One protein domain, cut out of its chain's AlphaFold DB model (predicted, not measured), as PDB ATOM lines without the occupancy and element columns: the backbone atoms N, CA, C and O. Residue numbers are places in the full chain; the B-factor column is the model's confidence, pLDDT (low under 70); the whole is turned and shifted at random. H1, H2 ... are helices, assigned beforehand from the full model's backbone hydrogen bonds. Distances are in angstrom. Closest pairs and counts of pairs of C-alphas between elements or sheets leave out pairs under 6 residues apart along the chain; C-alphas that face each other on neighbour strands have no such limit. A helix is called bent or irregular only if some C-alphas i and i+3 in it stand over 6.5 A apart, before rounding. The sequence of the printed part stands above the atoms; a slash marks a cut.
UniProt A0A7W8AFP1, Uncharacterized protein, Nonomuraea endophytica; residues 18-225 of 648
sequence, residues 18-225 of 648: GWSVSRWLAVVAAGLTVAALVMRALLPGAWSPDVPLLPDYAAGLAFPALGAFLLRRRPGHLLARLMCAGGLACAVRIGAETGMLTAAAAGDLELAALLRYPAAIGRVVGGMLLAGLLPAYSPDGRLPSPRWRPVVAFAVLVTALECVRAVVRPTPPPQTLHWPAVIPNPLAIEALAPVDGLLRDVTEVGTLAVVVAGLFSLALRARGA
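AT A GLANCE: This is residues 18 to 225 of the 648 residues of an uncharacterized protein of Nonomuraea endophytica (UniProt A0A7W8AFP1). Six helices form an up-and-down bundle, each running against the one before it: H3 and H4 lie side by side in the middle, H1 and H2 pack on H3, and H5 and H6 pack on H4. The printed part has 208 residues, with six named helices in the order H1 to H6 and no named strand; its class is all helix. It is compact, with a radius of gyration of the C-alphas of 18.4 A, and spans 54 by 40 by 26 A.

HOW THE PARTS SIT: H1, residues 18 to 41, touches H2, residues 55 to 73, in a hairpin; the closest C-alphas, of Ala 26 and Pro 64, are 4.8 A apart. Both touch H3, residues 78 to 105: H1 closest at Ala 36 and Gly 95, C-alphas 5.1 A apart, and H2 at Pro 64 and Cys 84, 4.2 A, at a tilt of 35.4 degrees, only just steep. H3 touches H4, residues 109 to 137, at a shallow tilt of 23 degrees, opposite ways, closest at C-alphas 93 and 119, 4.1 A. H4 touches H5, residues 146 to 167, closest at C-alphas 120 and 166, 6.0 A. H6, residues 190 to 224, touches H5, closest at C-alphas 158 and 203, 5.8 A; residues 131 to 136 of H4 alone touch its residues 210 to 218, closest at C-alphas 135 and 214, 5.1 A. H1 and H6 are apart. In H1 and H3 every O i to N i+4 pair is within hydrogen-bond range; in H2 13 of 15, H4 19 of 25, H5 16 of 18 and H6 27 of 31 are.

IN THESE COORDINATES: H1 begins at C-alpha 18 (-14.372, 17.817, 20.477). H3 measures 40.3 A and H4 40.6 A. H6, 49.8 A, has a kink of 55 degrees near residue 197 and ends at C-alpha 224 (18.750, 28.967, 13.029). It is irregular, C-alphas 191 and 194 being 7.3 A apart, and H5 only just, C-alphas 147 and 150 being 6.7 A apart.

THE WHOLE: The C-alphas farthest apart, of Gly 107 and Gly 224, are 57.3 A apart. The printed part has no cut; the links H1 to H2 and H5 to H6 are long. Mean pLDDT of the printed part is 82.7, with 15 residues under 70, among them 50 to 53.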
ATOM      1  N   GLY A  18     -15.802  18.046  20.751       53.09
ATOM      2  CA  GLY A  18     -14.372  17.817  20.477       53.09
ATOM      3  C   GLY A  18     -13.562  17.465  21.733       53.09
ATOM      4  O   GLY A  18     -12.524  16.810  21.661       53.09
ATOM      5  N   TRP A  19     -14.058  17.885  22.898       57.03
ATOM      6  CA  TRP A  19     -13.400  17.721  24.191       57.03
ATOM      7  C   TRP A  19     -13.703  16.377  24.858       57.03
ATOM      8  O   TRP A  19     -12.810  15.773  25.461       57.03
ATOM      9  N   SER A  20     -14.940  15.887  24.727       65.88
ATOM     10  CA  SER A  20     -15.286  14.533  25.157       65.88
ATOM     11  C   SER A  20     -14.477  13.513  24.355       65.88
ATOM     12  O   SER A  20     -13.829  12.652  24.950       65.88
ATOM     13  N   VAL A  21     -14.401  13.677  23.031       73.50
ATOM     14  CA  VAL A  21     -13.698  12.752  22.130       73.50
ATOM     15  C   VAL A  21     -12.219  12.598  22.491       73.50
ATOM     16  O   VAL A  21     -11.751  11.471  22.589       73.50
ATOM     17  N   SER A  22     -11.472  13.675  22.769       72.81
ATOM     18  CA  SER A  22     -10.033  13.549  23.075       72.81
ATOM     19  C   SER A  22      -9.741  12.874  24.419       72.81
ATOM     20  O   SER A  22      -8.728  12.191  24.562       72.81
ATOM     21  N   ARG A  23     -10.609  13.075  25.420       77.38
ATOM     22  CA  ARG A  23     -10.499  12.397  26.721       77.38
ATOM     23  C   ARG A  23     -10.824  10.920  26.596       77.38
ATOM     24  O   ARG A  23     -10.057  10.102  27.093       77.38
ATOM     25  N   TRP A  24     -11.904  10.598  25.890       81.88
ATOM     26  CA  TRP A  24     -12.251   9.220  25.563       81.88
ATOM     27  C   TRP A  24     -11.116   8.534  24.807       81.88
ATOM     28  O   TRP A  24     -10.721   7.443  25.191       81.88
ATOM     29  N   LEU A  25     -10.503   9.205  23.830       81.94
ATOM     30  CA  LEU A  25      -9.375   8.663  23.072       81.94
ATOM     31  C   LEU A  25      -8.175   8.305  23.962       81.94
ATOM     32  O   LEU A  25      -7.578   7.246  23.797       81.94
ATOM     33  N   ALA A  26      -7.827   9.175  24.918       81.25
ATOM     34  CA  ALA A  26      -6.722   8.931  25.843       81.25
ATOM     35  C   ALA A  26      -7.029   7.801  26.836       81.25
ATOM     36  O   ALA A  26      -6.159   6.974  27.100       81.25
ATOM     37  N   VAL A  27      -8.259   7.743  27.358       84.94
ATOM     38  CA  VAL A  27      -8.706   6.668  28.257       84.94
ATOM     39  C   VAL A  27      -8.746   5.331  27.521       84.94
ATOM     40  O   VAL A  27      -8.259   4.340  28.050       84.94
ATOM     41  N   VAL A  28      -9.251   5.306  26.286       87.19
ATOM     42  CA  VAL A  28      -9.280   4.107  25.437       87.19
ATOM     43  C   VAL A  28      -7.864   3.638  25.111       87.19
ATOM     44  O   VAL A  28      -7.574   2.459  25.271       87.19
ATOM     45  N   ALA A  29      -6.956   4.538  24.721       86.38
ATOM     46  CA  ALA A  29      -5.569   4.172  24.434       86.38
ATOM     47  C   ALA A  29      -4.838   3.625  25.677       86.38
ATOM     48  O   ALA A  29      -4.151   2.604  25.595       86.38
ATOM     49  N   ALA A  30      -5.026   4.258  26.840       82.81
ATOM     50  CA  ALA A  30      -4.468   3.773  28.098       82.81
ATOM     51  C   ALA A  30      -5.075   2.420  28.501       82.81
ATOM     52  O   ALA A  30      -4.335   1.502  28.841       82.81
ATOM     53  N   GLY A  31      -6.399   2.274  28.396       81.69
ATOM     54  CA  GLY A  31      -7.117   1.034  28.677       81.69
ATOM     55  C   GLY A  31      -6.665  -0.117  27.782       81.69
ATOM     56  O   GLY A  31      -6.336  -1.179  28.296       81.69
ATOM     57  N   LEU A  32      -6.546   0.112  26.470       86.56
ATOM     58  CA  LEU A  32      -6.009  -0.862  25.512       86.56
ATOM     59  C   LEU A  32      -4.578  -1.274  25.865       86.56
ATOM     60  O   LEU A  32      -4.260  -2.459  25.847       86.56
ATOM     61  N   THR A  33      -3.722  -0.315  26.225       84.94
ATOM     62  CA  THR A  33      -2.320  -0.607  26.551       84.94
ATOM     63  C   THR A  33      -2.191  -1.383  27.865       84.94
ATOM     64  O   THR A  33      -1.411  -2.329  27.946       84.94
ATOM     65  N   VAL A  34      -2.978  -1.032  28.888       84.38
ATOM     66  CA  VAL A  34      -3.009  -1.752  30.172       84.38
ATOM     67  C   VAL A  34      -3.600  -3.149  29.996       84.38
ATOM     68  O   VAL A  34      -3.006  -4.115  30.466       84.38
ATOM     69  N   ALA A  35      -4.712  -3.284  29.271       85.00
ATOM     70  CA  ALA A  35      -5.307  -4.583  28.966       85.00
ATOM     71  C   ALA A  35      -4.322  -5.480  28.205       85.00
ATOM     72  O   ALA A  35      -4.167  -6.648  28.545       85.00
ATOM     73  N   ALA A  36      -3.593  -4.929  27.233       85.81
ATOM     74  CA  ALA A  36      -2.561  -5.658  26.506       85.81
ATOM     75  C   ALA A  36      -1.380  -6.080  27.394       85.81
ATOM     76  O   ALA A  36      -0.853  -7.171  27.202       85.81
ATOM     77  N   LEU A  37      -0.971  -5.266  28.375       85.00
ATOM     78  CA  LEU A  37       0.051  -5.657  29.355       85.00
ATOM     79  C   LEU A  37      -0.429  -6.802  30.255       85.00
ATOM     80  O   LEU A  37       0.330  -7.736  30.505       85.00
ATOM     81  N   VAL A  38      -1.689  -6.759  30.699       84.50
ATOM     82  CA  VAL A  38      -2.297  -7.824  31.513       84.50
ATOM     83  C   VAL A  38      -2.430  -9.115  30.707       84.50
ATOM     84  O   VAL A  38      -1.949 -10.154  31.145       84.50
ATOM     85  N   MET A  39      -3.007  -9.052  29.503       83.75
ATOM     86  CA  MET A  39      -3.124 -10.207  28.605       83.75
ATOM     87  C   MET A  39      -1.755 -10.813  28.291       83.75
ATOM     88  O   MET A  39      -1.602 -12.028  28.275       83.75
ATOM     89  N   ARG A  40      -0.733  -9.970  28.118       83.12
ATOM     90  CA  ARG A  40       0.646 -10.411  27.909       83.12
ATOM     91  C   ARG A  40       1.263 -11.100  29.123       83.12
ATOM     92  O   ARG A  40       2.012 -12.049  28.938       83.12
ATOM     93  N   ALA A  41       0.958 -10.659  30.339       83.69
ATOM     94  CA  ALA A  41       1.408 -11.345  31.550       83.69
ATOM     95  C   ALA A  41       0.761 -12.734  31.717       83.69
ATOM     96  O   ALA A  41       1.320 -13.592  32.391       83.69
ATOM     97  N   LEU A  42      -0.403 -12.946  31.097       84.00
ATOM     98  CA  LEU A  42      -1.159 -14.200  31.116       84.00
ATOM     99  C   LEU A  42      -0.824 -15.130  29.936       84.00
ATOM    100  O   LEU A  42      -1.328 -16.250  29.884       84.00
ATOM    101  N   LEU A  43      -0.008 -14.679  28.978       83.94
ATOM    102  CA  LEU A  43       0.343 -15.464  27.797       83.94
ATOM    103  C   LEU A  43       1.268 -16.638  28.173       83.94
ATOM    104  O   LEU A  43       2.213 -16.449  28.945       83.94
ATOM    105  N   PRO A  44       1.055 -17.840  27.603       83.38
ATOM    106  CA  PRO A  44       1.968 -18.963  27.789       83.38
ATOM    107  C   PRO A  44       3.389 -18.593  27.360       83.38
ATOM    108  O   PRO A  44       3.568 -17.942  26.331       83.38
ATOM    109  N   GLY A  45       4.405 -19.067  28.090       77.00
ATOM    110  CA  GLY A  45       5.811 -18.733  27.816       77.00
ATOM    111  C   GLY A  45       6.249 -18.999  26.367       77.00
ATOM    112  O   GLY A  45       6.999 -18.209  25.807       77.00
ATOM    113  N   ALA A  46       5.699 -20.036  25.725       78.69
ATOM    114  CA  ALA A  46       5.969 -20.383  24.324       78.69
ATOM    115  C   ALA A  46       5.445 -19.353  23.300       78.69
ATOM    116  O   ALA A  46       5.953 -19.276  22.187       78.69
ATOM    117  N   TRP A  47       4.432 -18.568  23.672       79.56
ATOM    118  CA  TRP A  47       3.881 -17.460  22.883       79.56
ATOM    119  C   TRP A  47       4.273 -16.091  23.463       79.56
ATOM    120  O   TRP A  47       3.813 -15.051  22.987       79.56
ATOM    121  N   SER A  48       5.137 -16.072  24.485       75.44
ATOM    122  CA  SER A  48       5.663 -14.838  25.055       75.44
ATOM    123  C   SER A  48       6.847 -14.344  24.212       75.44
ATOM    124  O   SER A  48       7.764 -15.114  23.941       75.44
ATOM    125  N   PRO A  49       6.846 -13.086  23.748       70.00
ATOM    126  CA  PRO A  49       7.961 -12.560  22.962       70.00
ATOM    127  C   PRO A  49       9.202 -12.311  23.826       70.00
ATOM    128  O   PRO A  49       9.099 -11.760  24.925       70.00
ATOM    129  N   ASP A  50      10.371 -12.606  23.256       63.78
ATOM    130  CA  ASP A  50      11.689 -12.567  23.914       63.78
ATOM    131  C   ASP A  50      12.065 -11.201  24.516       63.78
ATOM    132  O   ASP A  50      12.843 -11.112  25.467       63.78
ATOM    133  N   VAL A  51      11.523 -10.104  23.972       64.50
ATOM    134  CA  VAL A  51      11.826  -8.736  24.420       64.50
ATOM    135  C   VAL A  51      10.698  -8.220  25.322       64.50
ATOM    136  O   VAL A  51       9.568  -8.084  24.841       64.50
ATOM    137  N   PRO A  52      10.963  -7.882  26.603       59.94
ATOM    138  CA  PRO A  52       9.917  -7.689  27.609       59.94
ATOM    139  C   PRO A  52       9.026  -6.456  27.384       59.94
ATOM    140  O   PRO A  52       7.835  -6.528  27.679       59.94
ATOM    141  N   LEU A  53       9.548  -5.346  26.840       68.00
ATOM    142  CA  LEU A  53       8.783  -4.108  26.614       68.00
ATOM    143  C   LEU A  53       9.350  -3.288  25.442       68.00
ATOM    144  O   LEU A  53      10.512  -2.884  25.466       68.00
ATOM    145  N   LEU A  54       8.515  -2.990  24.439       74.56
ATOM    146  CA  LEU A  54       8.887  -2.133  23.305       74.56
ATOM    147  C   LEU A  54       8.610  -0.632  23.602       74.56
ATOM    148  O   LEU A  54       7.661  -0.329  24.325       74.56
ATOM    149  N   PRO A  55       9.357   0.329  23.016       78.38
ATOM    150  CA  PRO A  55       9.112   1.774  23.046       78.38
ATOM    151  C   PRO A  55       7.669   2.181  22.807       78.38
ATOM    152  O   PRO A  55       7.155   3.101  23.437       78.38
ATOM    153  N   ASP A  56       6.996   1.445  21.940       81.19
ATOM    154  CA  ASP A  56       5.611   1.671  21.577       81.19
ATOM    155  C   ASP A  56       4.654   1.584  22.775       81.19
ATOM    156  O   ASP A  56       3.633   2.264  22.766       81.19
ATOM    157  N   TYR A  57       4.976   0.808  23.822       84.06
ATOM    158  CA  TYR A  57       4.181   0.758  25.059       84.06
ATOM    159  C   TYR A  57       4.209   2.103  25.792       84.06
ATOM    160  O   TYR A  57       3.169   2.609  26.218       84.06
ATOM    161  N   ALA A  58       5.387   2.730  25.877       85.38
ATOM    162  CA  ALA A  58       5.498   4.094  26.384       85.38
ATOM    163  C   ALA A  58       4.801   5.091  25.452       85.38
ATOM    164  O   ALA A  58       4.157   6.023  25.937       85.38
ATOM    165  N   ALA A  59       4.878   4.883  24.134       86.19
ATOM    166  CA  ALA A  59       4.194   5.733  23.169       86.19
ATOM    167  C   ALA A  59       2.663   5.696  23.347       86.19
ATOM    168  O   ALA A  59       2.034   6.749  23.437       86.19
ATOM    169  N   GLY A  60       2.080   4.498  23.475       84.69
ATOM    170  CA  GLY A  60       0.642   4.274  23.649       84.69
ATOM    171  C   GLY A  60       0.064   4.847  24.946       84.69
ATOM    172  O   GLY A  60      -1.082   5.288  24.963       84.69
ATOM    173  N   LEU A  61       0.866   4.926  26.013       86.81
ATOM    174  CA  LEU A  61       0.455   5.516  27.293       86.81
ATOM    175  C   LEU A  61       0.716   7.027  27.362       86.81
ATOM    176  O   LEU A  61      -0.184   7.811  27.671       86.81
ATOM    177  N   ALA A  62       1.952   7.453  27.091       85.75
ATOM    178  CA  ALA A  62       2.385   8.820  27.363       85.75
ATOM    179  C   ALA A  62       1.830   9.825  26.344       85.75
ATOM    180  O   ALA A  62       1.398  10.915  26.730       85.75
ATOM    181  N   PHE A  63       1.813   9.484  25.050       89.50
ATOM    182  CA  PHE A  63       1.436  10.436  24.000       89.50
ATOM    183  C   PHE A  63      -0.056  10.784  23.998       89.50
ATOM    184  O   PHE A  63      -0.353  11.979  23.929       89.50
ATOM    185  N   PRO A  64      -1.009   9.839  24.125       89.31
ATOM    186  CA  PRO A  64      -2.428  10.179  24.179       89.31
ATOM    187  C   PRO A  64      -2.783  10.977  25.430       89.31
ATOM    188  O   PRO A  64      -3.519  11.958  25.331       89.31
ATOM    189  N   ALA A  65      -2.219  10.615  26.589       86.44
ATOM    190  CA  ALA A  65      -2.459  11.314  27.849       86.44
ATOM    191  C   ALA A  65      -1.946  12.764  27.805       86.44
ATOM    192  O   ALA A  65      -2.690  13.710  28.083       86.44
ATOM    193  N   LEU A  66      -0.688  12.954  27.394       86.31
ATOM    194  CA  LEU A  66      -0.071  14.278  27.290       86.31
ATOM    195  C   LEU A  66      -0.644  15.090  26.121       86.31
ATOM    196  O   LEU A  66      -0.819  16.301  26.251       86.31
ATOM    197  N   GLY A  67      -1.009  14.437  25.017       84.38
ATOM    198  CA  GLY A  67      -1.686  15.042  23.872       84.38
ATOM    199  C   GLY A  67      -3.079  15.559  24.232       84.38
ATOM    200  O   GLY A  67      -3.394  16.710  23.935       84.38
ATOM    201  N   ALA A  68      -3.884  14.777  24.960       85.25
ATOM    202  CA  ALA A  68      -5.203  15.201  25.433       85.25
ATOM    203  C   ALA A  68      -5.099  16.346  26.452       85.25
ATOM    204  O   ALA A  68      -5.881  17.301  26.416       85.25
ATOM    205  N   PHE A  69      -4.096  16.298  27.334       83.56
ATOM    206  CA  PHE A  69      -3.793  17.402  28.240       83.56
ATOM    207  C   PHE A  69      -3.390  18.679  27.485       83.56
ATOM    208  O   PHE A  69      -3.841  19.772  27.843       83.56
ATOM    209  N   LEU A  70      -2.589  18.553  26.424       82.00
ATOM    210  CA  LEU A  70      -2.178  19.678  25.590       82.00
ATOM    211  C   LEU A  70      -3.356  20.246  24.788       82.00
ATOM    212  O   LEU A  70      -3.517  21.464  24.730       82.00
ATOM    213  N   LEU A  71      -4.233  19.388  24.259       83.88
ATOM    214  CA  LEU A  71      -5.444  19.791  23.540       83.88
ATOM    215  C   LEU A  71      -6.411  20.571  24.445       83.88
ATOM    216  O   LEU A  71      -7.036  21.524  23.986       83.88
ATOM    217  N   ARG A  72      -6.463  20.243  25.748       80.50
ATOM    218  CA  ARG A  72      -7.220  21.010  26.755       80.50
ATOM    219  C   ARG A  72      -6.693  22.434  26.928       80.50
ATOM    220  O   ARG A  72      -7.472  23.341  27.192       80.50
ATOM    221  N   ARG A  73      -5.374  22.631  26.836       78.00
ATOM    222  CA  ARG A  73      -4.746  23.954  26.995       78.00
ATOM    223  C   ARG A  73      -4.698  24.747  25.685       78.00
ATOM    224  O   ARG A  73      -4.650  25.972  25.730       78.00
ATOM    225  N   ARG A  74      -4.663  24.067  24.535       72.94
ATOM    226  CA  ARG A  74      -4.531  24.649  23.188       72.94
ATOM    227  C   ARG A  74      -5.424  23.893  22.186       72.94
ATOM    228  O   ARG A  74      -4.916  23.045  21.440       72.94
ATOM    229  N   PRO A  75      -6.737  24.184  22.137       70.19
ATOM    230  CA  PRO A  75      -7.633  23.553  21.176       70.19
ATOM    231  C   PRO A  75      -7.206  23.950  19.755       70.19
ATOM    232  O   PRO A  75      -7.288  25.110  19.372       70.19
ATOM    233  N   GLY A  76      -6.683  22.989  18.988       69.88
ATOM    234  CA  GLY A  76      -6.259  23.199  17.598       69.88
ATOM    235  C   GLY A  76      -4.773  22.992  17.299       69.88
ATOM    236  O   GLY A  76      -4.400  22.980  16.130       69.88
ATOM    237  N   HIS A  77      -3.929  22.772  18.311       79.88
ATOM    238  CA  HIS A  77      -2.498  22.559  18.085       79.88
ATOM    239  C   HIS A  77      -2.239  21.242  17.330       79.88
ATOM    240  O   HIS A  77      -2.566  20.164  17.834       79.88
ATOM    241  N   LEU A  78      -1.625  21.312  16.140       83.38
ATOM    242  CA  LEU A  78      -1.351  20.145  15.284       83.38
ATOM    243  C   LEU A  78      -0.589  19.052  16.043       83.38
ATOM    244  O   LEU A  78      -0.948  17.882  15.971       83.38
ATOM    245  N   LEU A  79       0.407  19.449  16.840       84.00
ATOM    246  CA  LEU A  79       1.219  18.523  17.629       84.00
ATOM    247  C   LEU A  79       0.378  17.713  18.627       84.00
ATOM    248  O   LEU A  79       0.579  16.515  18.748       84.00
ATOM    249  N   ALA A  80      -0.615  18.332  19.278       86.19
ATOM    250  CA  ALA A  80      -1.493  17.628  20.213       86.19
ATOM    251  C   ALA A  80      -2.332  16.558  19.494       86.19
ATOM    252  O   ALA A  80      -2.493  15.454  20.007       86.19
ATOM    253  N   ARG A  81      -2.806  16.855  18.275       88.44
ATOM    254  CA  ARG A  81      -3.542  15.888  17.443       88.44
ATOM    255  C   ARG A  81      -2.648  14.738  16.982       88.44
ATOM    256  O   ARG A  81      -3.073  13.594  17.062       88.44
ATOM    257  N   LEU A  82      -1.417  15.033  16.553       89.06
ATOM    258  CA  LEU A  82      -0.434  14.015  16.162       89.06
ATOM    259  C   LEU A  82      -0.072  13.099  17.337       89.06
ATOM    260  O   LEU A  82      -0.012  11.887  17.159       89.06
ATOM    261  N   MET A  83       0.099  13.653  18.542       89.69
ATOM    262  CA  MET A  83       0.357  12.870  19.755       89.69
ATOM    263  C   MET A  83      -0.824  11.951  20.100       89.69
ATOM    264  O   MET A  83      -0.620  10.770  20.370       89.69
ATOM    265  N   CYS A  84      -2.060  12.457  20.046       89.44
ATOM    266  CA  CYS A  84      -3.249  11.640  20.290       89.44
ATOM    267  C   CYS A  84      -3.434  10.544  19.230       89.44
ATOM    268  O   CYS A  84      -3.634   9.388  19.590       89.44
ATOM    269  N   ALA A  85      -3.347  10.889  17.943       90.75
ATOM    270  CA  ALA A  85      -3.552   9.945  16.845       90.75
ATOM    271  C   ALA A  85      -2.434   8.893  16.772       90.75
ATOM    272  O   ALA A  85      -2.718   7.702  16.669       90.75
ATOM    273  N   GLY A  86      -1.173   9.317  16.880       89.75
ATOM    274  CA  GLY A  86      -0.021   8.418  16.854       89.75
ATOM    275  C   GLY A  86       0.024   7.498  18.068       89.75
ATOM    276  O   GLY A  86       0.222   6.297  17.920       89.75
ATOM    277  N   GLY A  87      -0.248   8.026  19.264       89.88
ATOM    278  CA  GLY A  87      -0.311   7.208  20.470       89.88
ATOM    279  C   GLY A  87      -1.493   6.229  20.471       89.88
ATOM    280  O   GLY A  87      -1.331   5.090  20.897       89.88
ATOM    281  N   LEU A  88      -2.656   6.614  19.928       92.00
ATOM    282  CA  LEU A  88      -3.764   5.674  19.727       92.00
ATOM    283  C   LEU A  88      -3.382   4.566  18.738       92.00
ATOM    284  O   LEU A  88      -3.673   3.406  19.004       92.00
ATOM    285  N   ALA A  89      -2.703   4.895  17.635       92.38
ATOM    286  CA  ALA A  89      -2.219   3.894  16.686       92.38
ATOM    287  C   ALA A  89      -1.243   2.904  17.349       92.38
ATOM    288  O   ALA A  89      -1.363   1.699  17.133       92.38
ATOM    289  N   CYS A  90      -0.355   3.382  18.232       91.44
ATOM    290  CA  CYS A  90       0.484   2.515  19.065       91.44
ATOM    291  C   CYS A  90      -0.348   1.641  20.021       91.44
ATOM    292  O   CYS A  90      -0.070   0.453  20.143       91.44
ATOM    293  N   ALA A  91      -1.386   2.180  20.667       91.25
ATOM    294  CA  ALA A  91      -2.255   1.400  21.553       91.25
ATOM    295  C   ALA A  91      -3.050   0.317  20.798       91.25
ATOM    296  O   ALA A  91      -3.128  -0.819  21.261       91.25
ATOM    297  N   VAL A  92      -3.581   0.638  19.611       92.94
ATOM    298  CA  VAL A  92      -4.248  -0.324  18.714       92.94
ATOM    299  C   VAL A  92      -3.270  -1.404  18.272       92.94
ATOM    300  O   VAL A  92      -3.609  -2.581  18.326       92.94
ATOM    301  N   ARG A  93      -2.044  -1.020  17.898       92.25
ATOM    302  CA  ARG A  93      -0.981  -1.962  17.540       92.25
ATOM    303  C   ARG A  93      -0.738  -2.982  18.650       92.25
ATOM    304  O   ARG A  93      -0.730  -4.175  18.378       92.25
ATOM    305  N   ILE A  94      -0.533  -2.499  19.875       90.62
ATOM    306  CA  ILE A  94      -0.225  -3.326  21.048       90.62
ATOM    307  C   ILE A  94      -1.410  -4.227  21.401       90.62
ATOM    308  O   ILE A  94      -1.226  -5.425  21.586       90.62
ATOM    309  N   GLY A  95      -2.624  -3.674  21.443       89.75
ATOM    310  CA  GLY A  95      -3.835  -4.447  21.717       89.75
ATOM    311  C   GLY A  95      -4.077  -5.543  20.680       89.75
ATOM    312  O   GLY A  95      -4.334  -6.685  21.048       89.75
ATOM    313  N   ALA A  96      -3.941  -5.217  19.394       91.88
ATOM    314  CA  ALA A  96      -4.128  -6.165  18.303       91.88
ATOM    315  C   ALA A  96      -3.023  -7.232  18.247       91.88
ATOM    316  O   ALA A  96      -3.318  -8.395  18.005       91.88
ATOM    317  N   GLU A  97      -1.765  -6.865  18.506       89.94
ATOM    318  CA  GLU A  97      -0.646  -7.811  18.559       89.94
ATOM    319  C   GLU A  97      -0.802  -8.800  19.717       89.94
ATOM    320  O   GLU A  97      -0.717 -10.007  19.502       89.94
ATOM    321  N   THR A  98      -1.090  -8.313  20.927       88.62
ATOM    322  CA  THR A  98      -1.328  -9.200  22.069       88.62
ATOM    323  C   THR A  98      -2.575 -10.052  21.845       88.62
ATOM    324  O   THR A  98      -2.521 -11.253  22.081       88.62
ATOM    325  N   GLY A  99      -3.661  -9.467  21.324       89.12
ATOM    326  CA  GLY A  99      -4.890 -10.185  20.980       89.12
ATOM    327  C   GLY A  99      -4.662 -11.305  19.958       89.12
ATOM    328  O   GLY A  99      -5.151 -12.419  20.133       89.12
ATOM    329  N   MET A 100      -3.865 -11.030  18.921       90.44
ATOM    330  CA  MET A 100      -3.457 -12.011  17.914       90.44
ATOM    331  C   MET A 100      -2.713 -13.186  18.555       90.44
ATOM    332  O   MET A 100      -3.021 -14.336  18.257       90.44
ATOM    333  N   LEU A 101      -1.750 -12.908  19.440       88.94
ATOM    334  CA  LEU A 101      -0.980 -13.952  20.122       88.94
ATOM    335  C   LEU A 101      -1.849 -14.754  21.098       88.94
ATOM    336  O   LEU A 101      -1.716 -15.973  21.158       88.94
ATOM    337  N   THR A 102      -2.765 -14.109  21.826       89.06
ATOM    338  CA  THR A 102      -3.698 -14.813  22.722       89.06
ATOM    339  C   THR A 102      -4.680 -15.697  21.958       89.06
ATOM    340  O   THR A 102      -4.941 -16.813  22.393       89.06
ATOM    341  N   ALA A 103      -5.194 -15.235  20.812       89.44
ATOM    342  CA  ALA A 103      -6.093 -16.018  19.965       89.44
ATOM    343  C   ALA A 103      -5.370 -17.235  19.372       89.44
ATOM    344  O   ALA A 103      -5.865 -18.357  19.466       89.44
ATOM    345  N   ALA A 104      -4.146 -17.034  18.874       89.06
ATOM    346  CA  ALA A 104      -3.308 -18.117  18.373       89.06
ATOM    347  C   ALA A 104      -2.965 -19.142  19.468       89.06
ATOM    348  O   ALA A 104      -3.032 -20.345  19.225       89.06
ATOM    349  N   ALA A 105      -2.663 -18.684  20.687       87.62
ATOM    350  CA  ALA A 105      -2.420 -19.557  21.834       87.62
ATOM    351  C   ALA A 105      -3.671 -20.350  22.260       87.62
ATOM    352  O   ALA A 105      -3.540 -21.468  22.751       87.62
ATOM    353  N   ALA A 106      -4.868 -19.792  22.051       87.81
ATOM    354  CA  ALA A 106      -6.148 -20.462  22.287       87.81
ATOM    355  C   ALA A 106      -6.579 -21.400  21.137       87.81
ATOM    356  O   ALA A 106      -7.597 -22.077  21.259       87.81
ATOM    357  N   GLY A 107      -5.818 -21.456  20.037       85.31
ATOM    358  CA  GLY A 107      -6.113 -22.281  18.860       85.31
ATOM    359  C   GLY A 107      -7.013 -21.616  17.811       85.31
ATOM    360  O   GLY A 107      -7.261 -22.216  16.768       85.31
ATOM    361  N   ASP A 108      -7.461 -20.379  18.035       89.19
ATOM    362  CA  ASP A 108      -8.253 -19.608  17.073       89.19
ATOM    363  C   ASP A 108      -7.333 -18.852  16.101       89.19
ATOM    364  O   ASP A 108      -6.936 -17.696  16.302       89.19
ATOM    365  N   LEU A 109      -6.945 -19.552  15.034       86.38
ATOM    366  CA  LEU A 109      -6.051 -19.025  14.005       86.38
ATOM    367  C   LEU A 109      -6.739 -18.027  13.062       86.38
ATOM    368  O   LEU A 109      -6.048 -17.194  12.469       86.38
ATOM    369  N   GLU A 110      -8.066 -18.071  12.936       87.19
ATOM    370  CA  GLU A 110      -8.827 -17.150  12.084       87.19
ATOM    371  C   GLU A 110      -8.894 -15.757  12.714       87.19
ATOM    372  O   GLU A 110      -8.563 -14.755  12.068       87.19
ATOM    373  N   LEU A 111      -9.214 -15.685  14.010       88.06
ATOM    374  CA  LEU A 111      -9.182 -14.431  14.756       88.06
ATOM    375  C   LEU A 111      -7.760 -13.859  14.819       88.06
ATOM    376  O   LEU A 111      -7.565 -12.649  14.654       88.06
ATOM    377  N   ALA A 112      -6.748 -14.716  14.989       87.88
ATOM    378  CA  ALA A 112      -5.349 -14.299  14.944       87.88
ATOM    379  C   ALA A 112      -4.960 -13.713  13.570       87.88
ATOM    380  O   ALA A 112      -4.272 -12.690  13.503       87.88
ATOM    381  N   ALA A 113      -5.435 -14.305  12.470       87.62
ATOM    382  CA  ALA A 113      -5.204 -13.785  11.126       87.62
ATOM    383  C   ALA A 113      -5.834 -12.398  10.923       87.62
ATOM    384  O   ALA A 113      -5.190 -11.510  10.361       87.62
ATOM    385  N   LEU A 114      -7.051 -12.176  11.433       89.00
ATOM    386  CA  LEU A 114      -7.737 -10.882  11.351       89.00
ATOM    387  C   LEU A 114      -7.039  -9.793  12.177       89.00
ATOM    388  O   LEU A 114      -6.844  -8.679  11.689       89.00
ATOM    389  N   LEU A 115      -6.623 -10.108  13.408       90.88
ATOM    390  CA  LEU A 115      -5.963  -9.157  14.314       90.88
ATOM    391  C   LEU A 115      -4.568  -8.724  13.836       90.88
ATOM    392  O   LEU A 115      -4.065  -7.672  14.243       90.88
ATOM    393  N   ARG A 116      -3.962  -9.459  12.901       89.12
ATOM    394  CA  ARG A 116      -2.696  -9.067  12.271       89.12
ATOM    395  C   ARG A 116      -2.777  -7.725  11.545       89.12
ATOM    396  O   ARG A 116      -1.833  -6.939  11.631       89.12
ATOM    397  N   TYR A 117      -3.861  -7.450  10.822       89.88
ATOM    398  CA  TYR A 117      -3.988  -6.229  10.019       89.88
ATOM    399  C   TYR A 117      -3.995  -4.947  10.862       89.88
ATOM    400  O   TYR A 117      -3.161  -4.076  10.602       89.88
ATOM    401  N   PRO A 118      -4.841  -4.804  11.905       91.56
ATOM    402  CA  PRO A 118      -4.780  -3.635  12.777       91.56
ATOM    403  C   PRO A 118      -3.441  -3.531  13.522       91.56
ATOM    404  O   PRO A 118      -2.955  -2.416  13.723       91.56
ATOM    405  N   ALA A 119      -2.788  -4.654  13.856       89.12
ATOM    406  CA  ALA A 119      -1.433  -4.635  14.407       89.12
ATOM    407  C   ALA A 119      -0.405  -4.087  13.397       89.12
ATOM    408  O   ALA A 119       0.444  -3.268  13.745       89.12
ATOM    409  N   ALA A 120      -0.481  -4.485  12.127       87.75
ATOM    410  CA  ALA A 120       0.411  -3.985  11.084       87.75
ATOM    411  C   ALA A 120       0.202  -2.491  10.803       87.75
ATOM    412  O   ALA A 120       1.157  -1.712  10.834       87.75
ATOM    413  N   ILE A 121      -1.052  -2.081  10.606       88.25
ATOM    414  CA  ILE A 121      -1.420  -0.694  10.313       88.25
ATOM    415  C   ILE A 121      -1.059   0.214  11.493       88.25
ATOM    416  O   ILE A 121      -0.446   1.262  11.297       88.25
ATOM    417  N   GLY A 122      -1.369  -0.199  12.728       88.69
ATOM    418  CA  GLY A 122      -1.055   0.572  13.930       88.69
ATOM    419  C   GLY A 122       0.445   0.838  14.098       88.69
ATOM    420  O   GLY A 122       0.831   1.947  14.470       88.69
ATOM    421  N   ARG A 123       1.302  -0.136  13.753       87.94
ATOM    422  CA  ARG A 123       2.770   0.015  13.757       87.94
ATOM    423  C   ARG A 123       3.230   1.104  12.809       87.94
ATOM    424  O   ARG A 123       3.957   2.012  13.204       87.94
ATOM    425  N   VAL A 124       2.776   1.009  11.569       86.31
ATOM    426  CA  VAL A 124       3.201   1.885  10.485       86.31
ATOM    427  C   VAL A 124       2.686   3.311  10.710       86.31
ATOM    428  O   VAL A 124       3.453   4.273  10.653       86.31
ATOM    429  N   VAL A 125       1.407   3.454  11.059       87.12
ATOM    430  CA  VAL A 125       0.776   4.753  11.329       87.12
ATOM    431  C   VAL A 125       1.353   5.401  12.592       87.12
ATOM    432  O   VAL A 125       1.677   6.589  12.572       87.12
ATOM    433  N   GLY A 126       1.523   4.641  13.678       85.06
ATOM    434  CA  GLY A 126       2.087   5.141  14.935       85.06
ATOM    435  C   GLY A 126       3.530   5.621  14.776       85.06
ATOM    436  O   GLY A 126       3.843   6.756  15.147       85.06
ATOM    437  N   GLY A 127       4.384   4.806  14.147       82.50
ATOM    438  CA  GLY A 127       5.777   5.155  13.864       82.50
ATOM    439  C   GLY A 127       5.901   6.395  12.976       82.50
ATOM    440  O   GLY A 127       6.638   7.324  13.306       82.50
ATOM    441  N   MET A 128       5.115   6.478  11.902       82.56
ATOM    442  CA  MET A 128       5.134   7.632  11.001       82.56
ATOM    443  C   MET A 128       4.666   8.922  11.687       82.56
ATOM    444  O   MET A 128       5.315   9.964  11.566       82.56
ATOM    445  N   LEU A 129       3.561   8.877  12.439       86.00
ATOM    446  CA  LEU A 129       3.022  10.056  13.121       86.00
ATOM    447  C   LEU A 129       3.961  10.568  14.221       86.00
ATOM    448  O   LEU A 129       4.147  11.781  14.333       86.00
ATOM    449  N   LEU A 130       4.550   9.669  15.018       84.50
ATOM    450  CA  LEU A 130       5.334  10.034  16.202       84.50
ATOM    451  C   LEU A 130       6.833  10.202  15.935       84.50
ATOM    452  O   LEU A 130       7.440  11.112  16.493       84.50
ATOM    453  N   ALA A 131       7.436   9.357  15.101       77.06
ATOM    454  CA  ALA A 131       8.877   9.376  14.853       77.06
ATOM    455  C   ALA A 131       9.252  10.138  13.568       77.06
ATOM    456  O   ALA A 131      10.339  10.707  13.494       77.06
ATOM    457  N   GLY A 132       8.349  10.210  12.582       77.69
ATOM    458  CA  GLY A 132       8.565  10.944  11.328       77.69
ATOM    459  C   GLY A 132       7.983  12.361  11.331       77.69
ATOM    460  O   GLY A 132       8.700  13.351  11.176       77.69
ATOM    461  N   LEU A 133       6.665  12.478  11.509       79.62
ATOM    462  CA  LEU A 133       5.942  13.748  11.377       79.62
ATOM    463  C   LEU A 133       6.083  14.637  12.617       79.62
ATOM    464  O   LEU A 133       6.292  15.842  12.484       79.62
ATOM    465  N   LEU A 134       6.020  14.076  13.825       82.00
ATOM    466  CA  LEU A 134       6.130  14.860  15.058       82.00
ATOM    467  C   LEU A 134       7.407  15.730  15.113       82.00
ATOM    468  O   LEU A 134       7.275  16.925  15.386       82.00
ATOM    469  N   PRO A 135       8.623  15.220  14.813       77.38
ATOM    470  CA  PRO A 135       9.845  16.029  14.859       77.38
ATOM    471  C   PRO A 135       9.939  17.028  13.702       77.38
ATOM    472  O   PRO A 135      10.453  18.131  13.878       77.38
ATOM    473  N   ALA A 136       9.409  16.675  12.526       76.75
ATOM    474  CA  ALA A 136       9.388  17.565  11.366       76.75
ATOM    475  C   ALA A 136       8.471  18.785  11.580       76.75
ATOM    476  O   ALA A 136       8.775  19.889  11.118       76.75
ATOM    477  N   TYR A 137       7.362  18.600  12.305       76.81
ATOM    478  CA  TYR A 137       6.354  19.632  12.549       76.81
ATOM    479  C   TYR A 137       6.492  20.335  13.916       76.81
ATOM    480  O   TYR A 137       5.914  21.404  14.101       76.81
ATOM    481  N   SER A 138       7.270  19.804  14.863       72.38
ATOM    482  CA  SER A 138       7.516  20.431  16.174       72.38
ATOM    483  C   SER A 138       8.426  21.670  16.074       72.38
ATOM    484  O   SER A 138       9.482  21.571  15.441       72.38
ATOM    485  N   PRO A 139       8.106  22.831  16.693       64.38
ATOM    486  CA  PRO A 139       6.958  23.125  17.569       64.38
ATOM    487  C   PRO A 139       5.755  23.758  16.846       64.38
ATOM    488  O   PRO A 139       4.616  23.496  17.221       64.38
ATOM    489  N   ASP A 140       5.996  24.563  15.807       62.44
ATOM    490  CA  ASP A 140       5.014  25.514  15.249       62.44
ATOM    491  C   ASP A 140       4.034  24.906  14.229       62.44
ATOM    492  O   ASP A 140       3.231  25.613  13.617       62.44
ATOM    493  N   GLY A 141       4.109  23.596  13.981       64.31
ATOM    494  CA  GLY A 141       3.273  22.910  12.995       64.31
ATOM    495  C   GLY A 141       3.615  23.255  11.542       64.31
ATOM    496  O   GLY A 141       2.808  23.004  10.649       64.31
ATOM    497  N   ARG A 142       4.798  23.824  11.283       71.69
ATOM    498  CA  ARG A 142       5.282  24.171   9.937       71.69
ATOM    499  C   ARG A 142       6.585  23.444   9.629       71.69
ATOM    500  O   ARG A 142       7.404  23.231  10.522       71.69
ATOM    501  N   LEU A 143       6.803  23.108   8.359       70.94
ATOM    502  CA  LEU A 143       8.072  22.546   7.885       70.94
ATOM    503  C   LEU A 143       9.176  23.625   7.873       70.94
ATOM    504  O   LEU A 143       8.861  24.793   7.647       70.94
ATOM    505  N   PRO A 144      10.462  23.275   8.098       68.44
ATOM    506  CA  PRO A 144      11.556  24.254   8.158       68.44
ATOM    507  C   PRO A 144      11.752  25.040   6.857       68.44
ATOM    508  O   PRO A 144      12.074  26.222   6.886       68.44
ATOM    509  N   SER A 145      11.572  24.382   5.712       75.06
ATOM    510  CA  SER A 145      11.632  24.989   4.382       75.06
ATOM    511  C   SER A 145      10.892  24.093   3.376       75.06
ATOM    512  O   SER A 145      10.710  22.900   3.639       75.06
ATOM    513  N   PRO A 146      10.478  24.606   2.204       78.38
ATOM    514  CA  PRO A 146       9.843  23.785   1.168       78.38
ATOM    515  C   PRO A 146      10.732  22.633   0.666       78.38
ATOM    516  O   PRO A 146      10.209  21.643   0.161       78.38
ATOM    517  N   ARG A 147      12.055  22.702   0.885       81.69
ATOM    518  CA  ARG A 147      13.020  21.636   0.563       81.69
ATOM    519  C   ARG A 147      12.872  20.380   1.433       81.69
ATOM    520  O   ARG A 147      13.455  19.360   1.100       81.69
ATOM    521  N   TRP A 148      12.082  20.430   2.510       82.50
ATOM    522  CA  TRP A 148      11.756  19.263   3.344       82.50
ATOM    523  C   TRP A 148      10.523  18.487   2.862       82.50
ATOM    524  O   TRP A 148      10.269  17.389   3.352       82.50
ATOM    525  N   ARG A 149       9.771  19.003   1.876       85.12
ATOM    526  CA  ARG A 149       8.630  18.280   1.282       85.12
ATOM    527  C   ARG A 149       9.023  16.918   0.684       85.12
ATOM    528  O   ARG A 149       8.298  15.965   0.956       85.12
ATOM    529  N   PRO A 150      10.155  16.775  -0.038       87.38
ATOM    530  CA  PRO A 150      10.618  15.473  -0.517       87.38
ATOM    531  C   PRO A 150      10.924  14.486   0.612       87.38
ATOM    532  O   PRO A 150      10.632  13.311   0.466       87.38
ATOM    533  N   VAL A 151      11.446  14.946   1.757       84.88
ATOM    534  CA  VAL A 151      11.722  14.074   2.917       84.88
ATOM    535  C   VAL A 151      10.423  13.539   3.517       84.88
ATOM    536  O   VAL A 151      10.327  12.360   3.833       84.88
ATOM    537  N   VAL A 152       9.396  14.386   3.629       85.81
ATOM    538  CA  VAL A 152       8.064  13.948   4.074       85.81
ATOM    539  C   VAL A 152       7.428  13.007   3.049       85.81
ATOM    540  O   VAL A 152       6.848  12.002   3.440       85.81
ATOM    541  N   ALA A 153       7.563  13.287   1.749       88.38
ATOM    542  CA  ALA A 153       7.075  12.400   0.693       88.38
ATOM    543  C   ALA A 153       7.782  11.036   0.722       88.38
ATOM    544  O   ALA A 153       7.119  10.007   0.642       88.38
ATOM    545  N   PHE A 154       9.102  11.022   0.923       88.81
ATOM    546  CA  PHE A 154       9.887   9.806   1.117       88.81
ATOM    547  C   PHE A 154       9.433   9.041   2.364       88.81
ATOM    548  O   PHE A 154       9.223   7.837   2.298       88.81
ATOM    549  N   ALA A 155       9.189   9.738   3.476       86.75
ATOM    550  CA  ALA A 155       8.659   9.131   4.690       86.75
ATOM    551  C   ALA A 155       7.286   8.482   4.467       86.75
ATOM    552  O   ALA A 155       7.072   7.350   4.893       86.75
ATOM    553  N   VAL A 156       6.377   9.155   3.755       89.31
ATOM    554  CA  VAL A 156       5.071   8.593   3.373       89.31
ATOM    555  C   VAL A 156       5.242   7.385   2.452       89.31
ATOM    556  O   VAL A 156       4.573   6.381   2.667       89.31
ATOM    557  N   LEU A 157       6.147   7.449   1.472       90.94
ATOM    558  CA  LEU A 157       6.413   6.356   0.537       90.94
ATOM    559  C   LEU A 157       6.952   5.111   1.250       90.94
ATOM    560  O   LEU A 157       6.412   4.028   1.057       90.94
ATOM    561  N   VAL A 158       7.973   5.262   2.098       89.31
ATOM    562  CA  VAL A 158       8.548   4.155   2.884       89.31
ATOM    563  C   VAL A 158       7.497   3.555   3.816       89.31
ATOM    564  O   VAL A 158       7.358   2.339   3.888       89.31
ATOM    565  N   THR A 159       6.708   4.405   4.473       87.44
ATOM    566  CA  THR A 159       5.595   3.997   5.344       87.44
ATOM    567  C   THR A 159       4.539   3.211   4.561       87.44
ATOM    568  O   THR A 159       4.091   2.161   5.012       87.44
ATOM    569  N   ALA A 160       4.146   3.680   3.375       89.69
ATOM    570  CA  ALA A 160       3.174   3.000   2.523       89.69
ATOM    571  C   ALA A 160       3.710   1.656   2.015       89.69
ATOM    572  O   ALA A 160       2.988   0.661   2.064       89.69
ATOM    573  N   LEU A 161       4.976   1.610   1.593       90.88
ATOM    574  CA  LEU A 161       5.632   0.384   1.146       90.88
ATOM    575  C   LEU A 161       5.703  -0.650   2.275       90.88
ATOM    576  O   LEU A 161       5.347  -1.807   2.066       90.88
ATOM    577  N   GLU A 162       6.069  -0.223   3.485       89.88
ATOM    578  CA  GLU A 162       6.081  -1.090   4.664       89.88
ATOM    579  C   GLU A 162       4.672  -1.553   5.052       89.88
ATOM    580  O   GLU A 162       4.488  -2.707   5.429       89.88
ATOM    581  N   CYS A 163       3.655  -0.696   4.911       90.19
ATOM    582  CA  CYS A 163       2.262  -1.079   5.139       90.19
ATOM    583  C   CYS A 163       1.818  -2.180   4.178       90.19
ATOM    584  O   CYS A 163       1.266  -3.188   4.615       90.19
ATOM    585  N   VAL A 164       2.056  -1.986   2.875       90.56
ATOM    586  CA  VAL A 164       1.689  -2.957   1.840       90.56
ATOM    587  C   VAL A 164       2.395  -4.274   2.119       90.56
ATOM    588  O   VAL A 164       1.727  -5.295   2.264       90.56
ATOM    589  N   ARG A 165       3.719  -4.238   2.306       90.81
ATOM    590  CA  ARG A 165       4.533  -5.416   2.623       90.81
ATOM    591  C   ARG A 165       4.036  -6.145   3.874       90.81
ATOM    592  O   ARG A 165       3.926  -7.366   3.864       90.81
ATOM    593  N   ALA A 166       3.684  -5.419   4.936       86.44
ATOM    594  CA  ALA A 166       3.182  -6.013   6.174       86.44
ATOM    595  C   ALA A 166       1.798  -6.673   6.023       86.44
ATOM    596  O   ALA A 166       1.512  -7.630   6.743       86.44
ATOM    597  N   VAL A 167       0.952  -6.187   5.105       88.50
ATOM    598  CA  VAL A 167      -0.366  -6.774   4.795       88.50
ATOM    599  C   VAL A 167      -0.222  -8.030   3.932       88.50
ATOM    600  O   VAL A 167      -0.826  -9.053   4.252       88.50
ATOM    601  N   VAL A 168       0.608  -7.985   2.885       89.00
ATOM    602  CA  VAL A 168       0.790  -9.113   1.945       89.00
ATOM    603  C   VAL A 168       1.899 -10.089   2.344       89.00
ATOM    604  O   VAL A 168       2.319 -10.918   1.536       89.00
ATOM    605  N   ARG A 169       2.392  -9.981   3.584       86.50
ATOM    606  CA  ARG A 169       3.564 -10.708   4.079       86.50
ATOM    607  C   ARG A 169       3.460 -12.215   3.765       86.50
ATOM    608  O   ARG A 169       2.467 -12.822   4.187       86.50
ATOM    609  N   PRO A 170       4.463 -12.807   3.091       87.31
ATOM    610  CA  PRO A 170       4.487 -14.231   2.767       87.31
ATOM    611  C   PRO A 170       4.689 -15.092   4.018       87.31
ATOM    612  O   PRO A 170       5.054 -14.594   5.094       87.31
ATOM    613  N   THR A 171       4.454 -16.394   3.879       83.56
ATOM    614  CA  THR A 171       4.634 -17.330   4.988       83.56
ATOM    615  C   THR A 171       6.122 -17.417   5.358       83.56
ATOM    616  O   THR A 171       6.953 -17.710   4.497       83.56
ATOM    617  N   PRO A 172       6.508 -17.135   6.620       80.12
ATOM    618  CA  PRO A 172       7.913 -17.152   7.002       80.12
ATOM    619  C   PRO A 172       8.481 -18.575   6.917       80.12
ATOM    620  O   PRO A 172       7.800 -19.526   7.310       80.12
ATOM    621  N   PRO A 173       9.736 -18.741   6.463       76.75
ATOM    622  CA  PRO A 173      10.370 -20.047   6.434       76.75
ATOM    623  C   PRO A 173      10.519 -20.610   7.860       76.75
ATOM    624  O   PRO A 173      10.753 -19.833   8.797       76.75
ATOM    625  N   PRO A 174      10.465 -21.947   8.040       72.75
ATOM    626  CA  PRO A 174      10.450 -22.593   9.359       72.75
ATOM    627  C   PRO A 174      11.625 -22.199  10.264       72.75
ATOM    628  O   PRO A 174      11.487 -22.122  11.476       72.75
ATOM    629  N   GLN A 175      12.775 -21.890   9.665       70.62
ATOM    630  CA  GLN A 175      14.011 -21.496  10.352       70.62
ATOM    631  C   GLN A 175      13.920 -20.117  11.031       70.62
ATOM    632  O   GLN A 175      14.697 -19.819  11.930       70.62
ATOM    633  N   THR A 176      12.984 -19.269  10.596       70.81
ATOM    634  CA  THR A 176      12.752 -17.908  11.125       70.81
ATOM    635  C   THR A 176      11.470 -17.815  11.953       70.81
ATOM    636  O   THR A 176      11.033 -16.726  12.334       70.81
ATOM    637  N   LEU A 177      10.819 -18.956  12.192       76.69
ATOM    638  CA  LEU A 177       9.578 -19.014  12.936       76.69
ATOM    639  C   LEU A 177       9.883 -18.942  14.435       76.69
ATOM    640  O   LEU A 177      10.349 -19.899  15.040       76.69
ATOM    641  N   HIS A 178       9.592 -17.790  15.032       70.44
ATOM    642  CA  HIS A 178       9.750 -17.562  16.471       70.44
ATOM    643  C   HIS A 178       8.614 -18.162  17.316       70.44
ATOM    644  O   HIS A 178       8.704 -18.174  18.538       70.44
ATOM    645  N   TRP A 179       7.534 -18.627  16.680       79.88
ATOM    646  CA  TRP A 179       6.303 -19.035  17.354       79.88
ATOM    647  C   TRP A 179       6.008 -20.529  17.181       79.88
ATOM    648  O   TRP A 179       6.389 -21.104  16.163       79.88
ATOM    649  N   PRO A 180       5.266 -21.157  18.113       77.19
ATOM    650  CA  PRO A 180       4.944 -22.586  18.051       77.19
ATOM    651  C   PRO A 180       4.144 -22.992  16.808       77.19
ATOM    652  O   PRO A 180       4.214 -24.139  16.379       77.19
ATOM    653  N   ALA A 181       3.376 -22.061  16.236       80.38
ATOM    654  CA  ALA A 181       2.603 -22.284  15.023       80.38
ATOM    655  C   ALA A 181       2.654 -21.069  14.091       80.38
ATOM    656  O   ALA A 181       2.770 -19.915  14.519       80.38
ATOM    657  N   VAL A 182       2.531 -21.337  12.790       83.06
ATOM    658  CA  VAL A 182       2.394 -20.298  11.770       83.06
ATOM    659  C   VAL A 182       0.985 -19.724  11.850       83.06
ATOM    660  O   VAL A 182       0.006 -20.414  11.581       83.06
ATOM    661  N   ILE A 183       0.873 -18.441  12.186       84.06
ATOM    662  CA  ILE A 183      -0.406 -17.729  12.110       84.06
ATOM    663  C   ILE A 183      -0.694 -17.446  10.621       84.06
ATOM    664  O   ILE A 183       0.074 -16.690  10.009       84.06
ATOM    665  N   PRO A 184      -1.769 -17.991  10.026       82.44
ATOM    666  CA  PRO A 184      -2.035 -17.892   8.590       82.44
ATOM    667  C   PRO A 184      -2.278 -16.444   8.158       82.44
ATOM    668  O   PRO A 184      -2.845 -15.657   8.915       82.44
ATOM    669  N   ASN A 185      -1.815 -16.056   6.967       87.19
ATOM    670  CA  ASN A 185      -2.129 -14.757   6.362       87.19
ATOM    671  C   ASN A 185      -2.957 -14.983   5.086       87.19
ATOM    672  O   ASN A 185      -2.388 -15.415   4.087       87.19
ATOM    673  N   PRO A 186      -4.269 -14.681   5.079       84.81
ATOM    674  CA  PRO A 186      -5.116 -14.928   3.912       84.81
ATOM    675  C   PRO A 186      -4.773 -14.034   2.711       84.81
ATOM    676  O   PRO A 186      -5.115 -14.369   1.583       84.81
ATOM    677  N   LEU A 187      -4.080 -12.912   2.937       86.88
ATOM    678  CA  LEU A 187      -3.598 -12.006   1.887       86.88
ATOM    679  C   LEU A 187      -2.115 -12.230   1.545       86.88
ATOM    680  O   LEU A 187      -1.488 -11.353   0.949       86.88
ATOM    681  N   ALA A 188      -1.528 -13.364   1.944       87.75
ATOM    682  CA  ALA A 188      -0.140 -13.685   1.628       87.75
ATOM    683  C   ALA A 188       0.074 -13.806   0.114       87.75
ATOM    684  O   ALA A 188      -0.658 -14.506  -0.582       87.75
ATOM    685  N   ILE A 189       1.132 -13.163  -0.381       90.31
ATOM    686  CA  ILE A 189       1.612 -13.348  -1.750       90.31
ATOM    687  C   ILE A 189       2.923 -14.122  -1.674       90.31
ATOM    688  O   ILE A 189       3.991 -13.541  -1.488       90.31
ATOM    689  N   GLU A 190       2.854 -15.441  -1.846       88.31
ATOM    690  CA  GLU A 190       4.038 -16.308  -1.748       88.31
ATOM    691  C   GLU A 190       5.082 -16.017  -2.840       88.31
ATOM    692  O   GLU A 190       6.278 -16.202  -2.630       88.31
ATOM    693  N   ALA A 191       4.667 -15.436  -3.971       86.75
ATOM    694  CA  ALA A 191       5.585 -14.952  -5.007       86.75
ATOM    695  C   ALA A 191       6.540 -13.844  -4.511       86.75
ATOM    696  O   ALA A 191       7.583 -13.615  -5.124       86.75
ATOM    697  N   LEU A 192       6.210 -13.160  -3.407       86.12
ATOM    698  CA  LEU A 192       7.041 -12.117  -2.803       86.12
ATOM    699  C   LEU A 192       8.086 -12.677  -1.820       86.12
ATOM    700  O   LEU A 192       8.995 -11.949  -1.430       86.12
ATOM    701  N   ALA A 193       8.002 -13.961  -1.448       84.88
ATOM    702  CA  ALA A 193       8.911 -14.615  -0.503       84.88
ATOM    703  C   ALA A 193      10.419 -14.423  -0.788       84.88
ATOM    704  O   ALA A 193      11.138 -14.099   0.160       84.88
ATOM    705  N   PRO A 194      10.939 -14.551  -2.033       86.62
ATOM    706  CA  PRO A 194      12.379 -14.416  -2.280       86.62
ATOM    707  C   PRO A 194      12.894 -12.983  -2.099       86.62
ATOM    708  O   PRO A 194      14.082 -12.786  -1.858       86.62
ATOM    709  N   VAL A 195      12.018 -11.982  -2.217       86.56
ATOM    710  CA  VAL A 195      12.385 -10.563  -2.132       86.56
ATOM    711  C   VAL A 195      11.930  -9.902  -0.827       86.56
ATOM    712  O   VAL A 195      12.447  -8.838  -0.502       86.56
ATOM    713  N   ASP A 196      11.032 -10.509  -0.039       86.00
ATOM    714  CA  ASP A 196      10.494  -9.918   1.202       86.00
ATOM    715  C   ASP A 196      11.590  -9.525   2.201       86.00
ATOM    716  O   ASP A 196      11.500  -8.459   2.804       86.00
ATOM    717  N   GLY A 197      12.653 -10.328   2.324       85.12
ATOM    718  CA  GLY A 197      13.806  -9.995   3.168       85.12
ATOM    719  C   GLY A 197      14.486  -8.693   2.736       85.12
ATOM    720  O   GLY A 197      14.663  -7.788   3.548       85.12
ATOM    721  N   LEU A 198      14.767  -8.549   1.437       85.62
ATOM    722  CA  LEU A 198      15.330  -7.318   0.879       85.62
ATOM    723  C   LEU A 198      14.372  -6.133   1.062       85.62
ATOM    724  O   LEU A 198      14.808  -5.055   1.458       85.62
ATOM    725  N   LEU A 199      13.073  -6.319   0.790       87.31
ATOM    726  CA  LEU A 199      12.082  -5.260   0.990       87.31
ATOM    727  C   LEU A 199      12.027  -4.819   2.455       87.31
ATOM    728  O   LEU A 199      11.971  -3.618   2.700       87.31
ATOM    729  N   ARG A 200      12.067  -5.762   3.405       87.56
ATOM    730  CA  ARG A 200      12.098  -5.485   4.845       87.56
ATOM    731  C   ARG A 200      13.313  -4.650   5.223       87.56
ATOM    732  O   ARG A 200      13.166  -3.639   5.898       87.56
ATOM    733  N   ASP A 201      14.496  -5.055   4.781       84.25
ATOM    734  CA  ASP A 201      15.730  -4.360   5.139       84.25
ATOM    735  C   ASP A 201      15.761  -2.952   4.515       84.25
ATOM    736  O   ASP A 201      16.146  -1.978   5.164       84.25
ATOM    737  N   VAL A 202      15.268  -2.803   3.279       84.25
ATOM    738  CA  VAL A 202      15.142  -1.500   2.604       84.25
ATOM    739  C   VAL A 202      14.148  -0.583   3.321       84.25
ATOM    740  O   VAL A 202      14.449   0.598   3.524       84.25
ATOM    741  N   THR A 203      12.972  -1.078   3.717       86.94
ATOM    742  CA  THR A 203      11.981  -0.267   4.440       86.94
ATOM    743  C   THR A 203      12.432   0.056   5.862       86.94
ATOM    744  O   THR A 203      12.174   1.165   6.340       86.94
ATOM    745  N   GLU A 204      13.159  -0.843   6.526       83.25
ATOM    746  CA  GLU A 204      13.756  -0.619   7.844       83.25
ATOM    747  C   GLU A 204      14.822   0.485   7.791       83.25
ATOM    748  O   GLU A 204      14.734   1.473   8.529       83.25
ATOM    749  N   VAL A 205      15.766   0.400   6.847       84.88
ATOM    750  CA  VAL A 205      16.776   1.446   6.613       84.88
ATOM    751  C   VAL A 205      16.117   2.770   6.220       84.88
ATOM    752  O   VAL A 205      16.492   3.826   6.737       84.88
ATOM    753  N   GLY A 206      15.099   2.734   5.356       82.25
ATOM    754  CA  GLY A 206      14.320   3.915   4.986       82.25
ATOM    755  C   GLY A 206      13.640   4.568   6.193       82.25
ATOM    756  O   GLY A 206      13.677   5.790   6.341       82.25
ATOM    757  N   THR A 207      13.078   3.765   7.099       84.94
ATOM    758  CA  THR A 207      12.432   4.244   8.328       84.94
ATOM    759  C   THR A 207      13.452   4.884   9.267       84.94
ATOM    760  O   THR A 207      13.229   5.996   9.752       84.94
ATOM    761  N   LEU A 208      14.611   4.248   9.469       82.06
ATOM    762  CA  LEU A 208      15.712   4.820  10.252       82.06
ATOM    763  C   LEU A 208      16.197   6.148   9.658       82.06
ATOM    764  O   LEU A 208      16.380   7.120  10.395       82.06
ATOM    765  N   ALA A 209      16.332   6.235   8.332       82.94
ATOM    766  CA  ALA A 209      16.714   7.468   7.650       82.94
ATOM    767  C   ALA A 209      15.700   8.600   7.889       82.94
ATOM    768  O   ALA A 209      16.102   9.738   8.133       82.94
ATOM    769  N   VAL A 210      14.395   8.301   7.889       85.38
ATOM    770  CA  VAL A 210      13.327   9.270   8.197       85.38
ATOM    771  C   VAL A 210      13.413   9.762   9.642       85.38
ATOM    772  O   VAL A 210      13.334  10.967   9.884       85.38
ATOM    773  N   VAL A 211      13.617   8.854  10.600       83.00
ATOM    774  CA  VAL A 211      13.763   9.197  12.024       83.00
ATOM    775  C   VAL A 211      14.983  10.096  12.247       83.00
ATOM    776  O   VAL A 211      14.892  11.143  12.898       83.00
ATOM    777  N   VAL A 212      16.120   9.740  11.645       80.50
ATOM    778  CA  VAL A 212      17.355  10.533  11.695       80.50
ATOM    779  C   VAL A 212      17.163  11.891  11.013       80.50
ATOM    780  O   VAL A 212      17.562  12.920  11.562       80.50
ATOM    781  N   ALA A 213      16.484  11.944   9.865       82.19
ATOM    782  CA  ALA A 213      16.142  13.197   9.194       82.19
ATOM    783  C   ALA A 213      15.235  14.090  10.062       82.19
ATOM    784  O   ALA A 213      15.418  15.308  10.083       82.19
ATOM    785  N   GLY A 214      14.315  13.502  10.835       82.62
ATOM    786  CA  GLY A 214      13.512  14.201  11.840       82.62
ATOM    787  C   GLY A 214      14.368  14.867  12.923       82.62
ATOM    788  O   GLY A 214      14.147  16.036  13.257       82.62
ATOM    789  N   LEU A 215      15.403  14.175  13.409       80.31
ATOM    790  CA  LEU A 215      16.370  14.731  14.361       80.31
ATOM    791  C   LEU A 215      17.171  15.884  13.738       80.31
ATOM    792  O   LEU A 215      17.309  16.944  14.354       80.31
ATOM    793  N   PHE A 216      17.654  15.715  12.503       77.56
ATOM    794  CA  PHE A 216      18.363  16.769  11.773       77.56
ATOM    795  C   PHE A 216      17.482  17.993  11.512       77.56
ATOM    796  O   PHE A 216      17.952  19.117  11.681       77.56
ATOM    797  N   SER A 217      16.208  17.800  11.162       82.06
ATOM    798  CA  SER A 217      15.232  18.884  11.008       82.06
ATOM    799  C   SER A 217      15.132  19.719  12.290       82.06
ATOM    800  O   SER A 217      15.237  20.949  12.248       82.06
ATOM    801  N   LEU A 218      15.017  19.056  13.445       76.12
ATOM    802  CA  LEU A 218      14.939  19.727  14.742       76.12
ATOM    803  C   LEU A 218      16.261  20.431  15.111       76.12
ATOM    804  O   LEU A 218      16.250  21.557  15.614       76.12
ATOM    805  N   ALA A 219      17.406  19.811  14.811       75.56
ATOM    806  CA  ALA A 219      18.734  20.372  15.065       75.56
ATOM    807  C   ALA A 219      19.037  21.602  14.191       75.56
ATOM    808  O   ALA A 219      19.558  22.603  14.682       75.56
ATOM    809  N   LEU A 220      18.683  21.562  12.903       75.56
ATOM    810  CA  LEU A 220      18.830  22.695  11.983       75.56
ATOM    811  C   LEU A 220      17.952  23.870  12.413       75.56
ATOM    812  O   LEU A 220      18.400  25.016  12.390       75.56
ATOM    813  N   ARG A 221      16.737  23.585  12.892       74.06
ATOM    814  CA  ARG A 221      15.850  24.600  13.465       74.06
ATOM    815  C   ARG A 221      16.442  25.211  14.735       74.06
ATOM    816  O   ARG A 221      16.449  26.429  14.862       74.06
ATOM    817  N   ALA A 222      17.014  24.401  15.625       67.69
ATOM    818  CA  ALA A 222      17.695  24.895  16.823       67.69
ATOM    819  C   ALA A 222      18.947  25.737  16.503       67.69
ATOM    820  O   ALA A 222      19.291  26.634  17.273       67.69
ATOM    821  N   ARG A 223      19.617  25.481  15.369       71.06
ATOM    822  CA  ARG A 223      20.771  26.265  14.896       71.06
ATOM    823  C   ARG A 223      20.383  27.626  14.316       71.06
ATOM    824  O   ARG A 223      21.113  28.584  14.536       71.06
ATOM    825  N   GLY A 224      19.261  27.711  13.598       62.88
ATOM    826  CA  GLY A 224      18.750  28.967  13.029       62.88
ATOM    827  C   GLY A 224      17.884  29.801  13.984       62.88
ATOM    828  O   GLY A 224      17.538  30.935  13.669       62.88
ATOM    829  N   ALA A 225      17.512  29.241  15.136       63.69
ATOM    830  CA  ALA A 225      16.658  29.867  16.135       63.69
ATOM    831  C   ALA A 225      17.414  30.863  17.038       63.69
ATOM    832  O   ALA A 225      18.549  30.612  17.449       63.69
TER     833      ALA A 225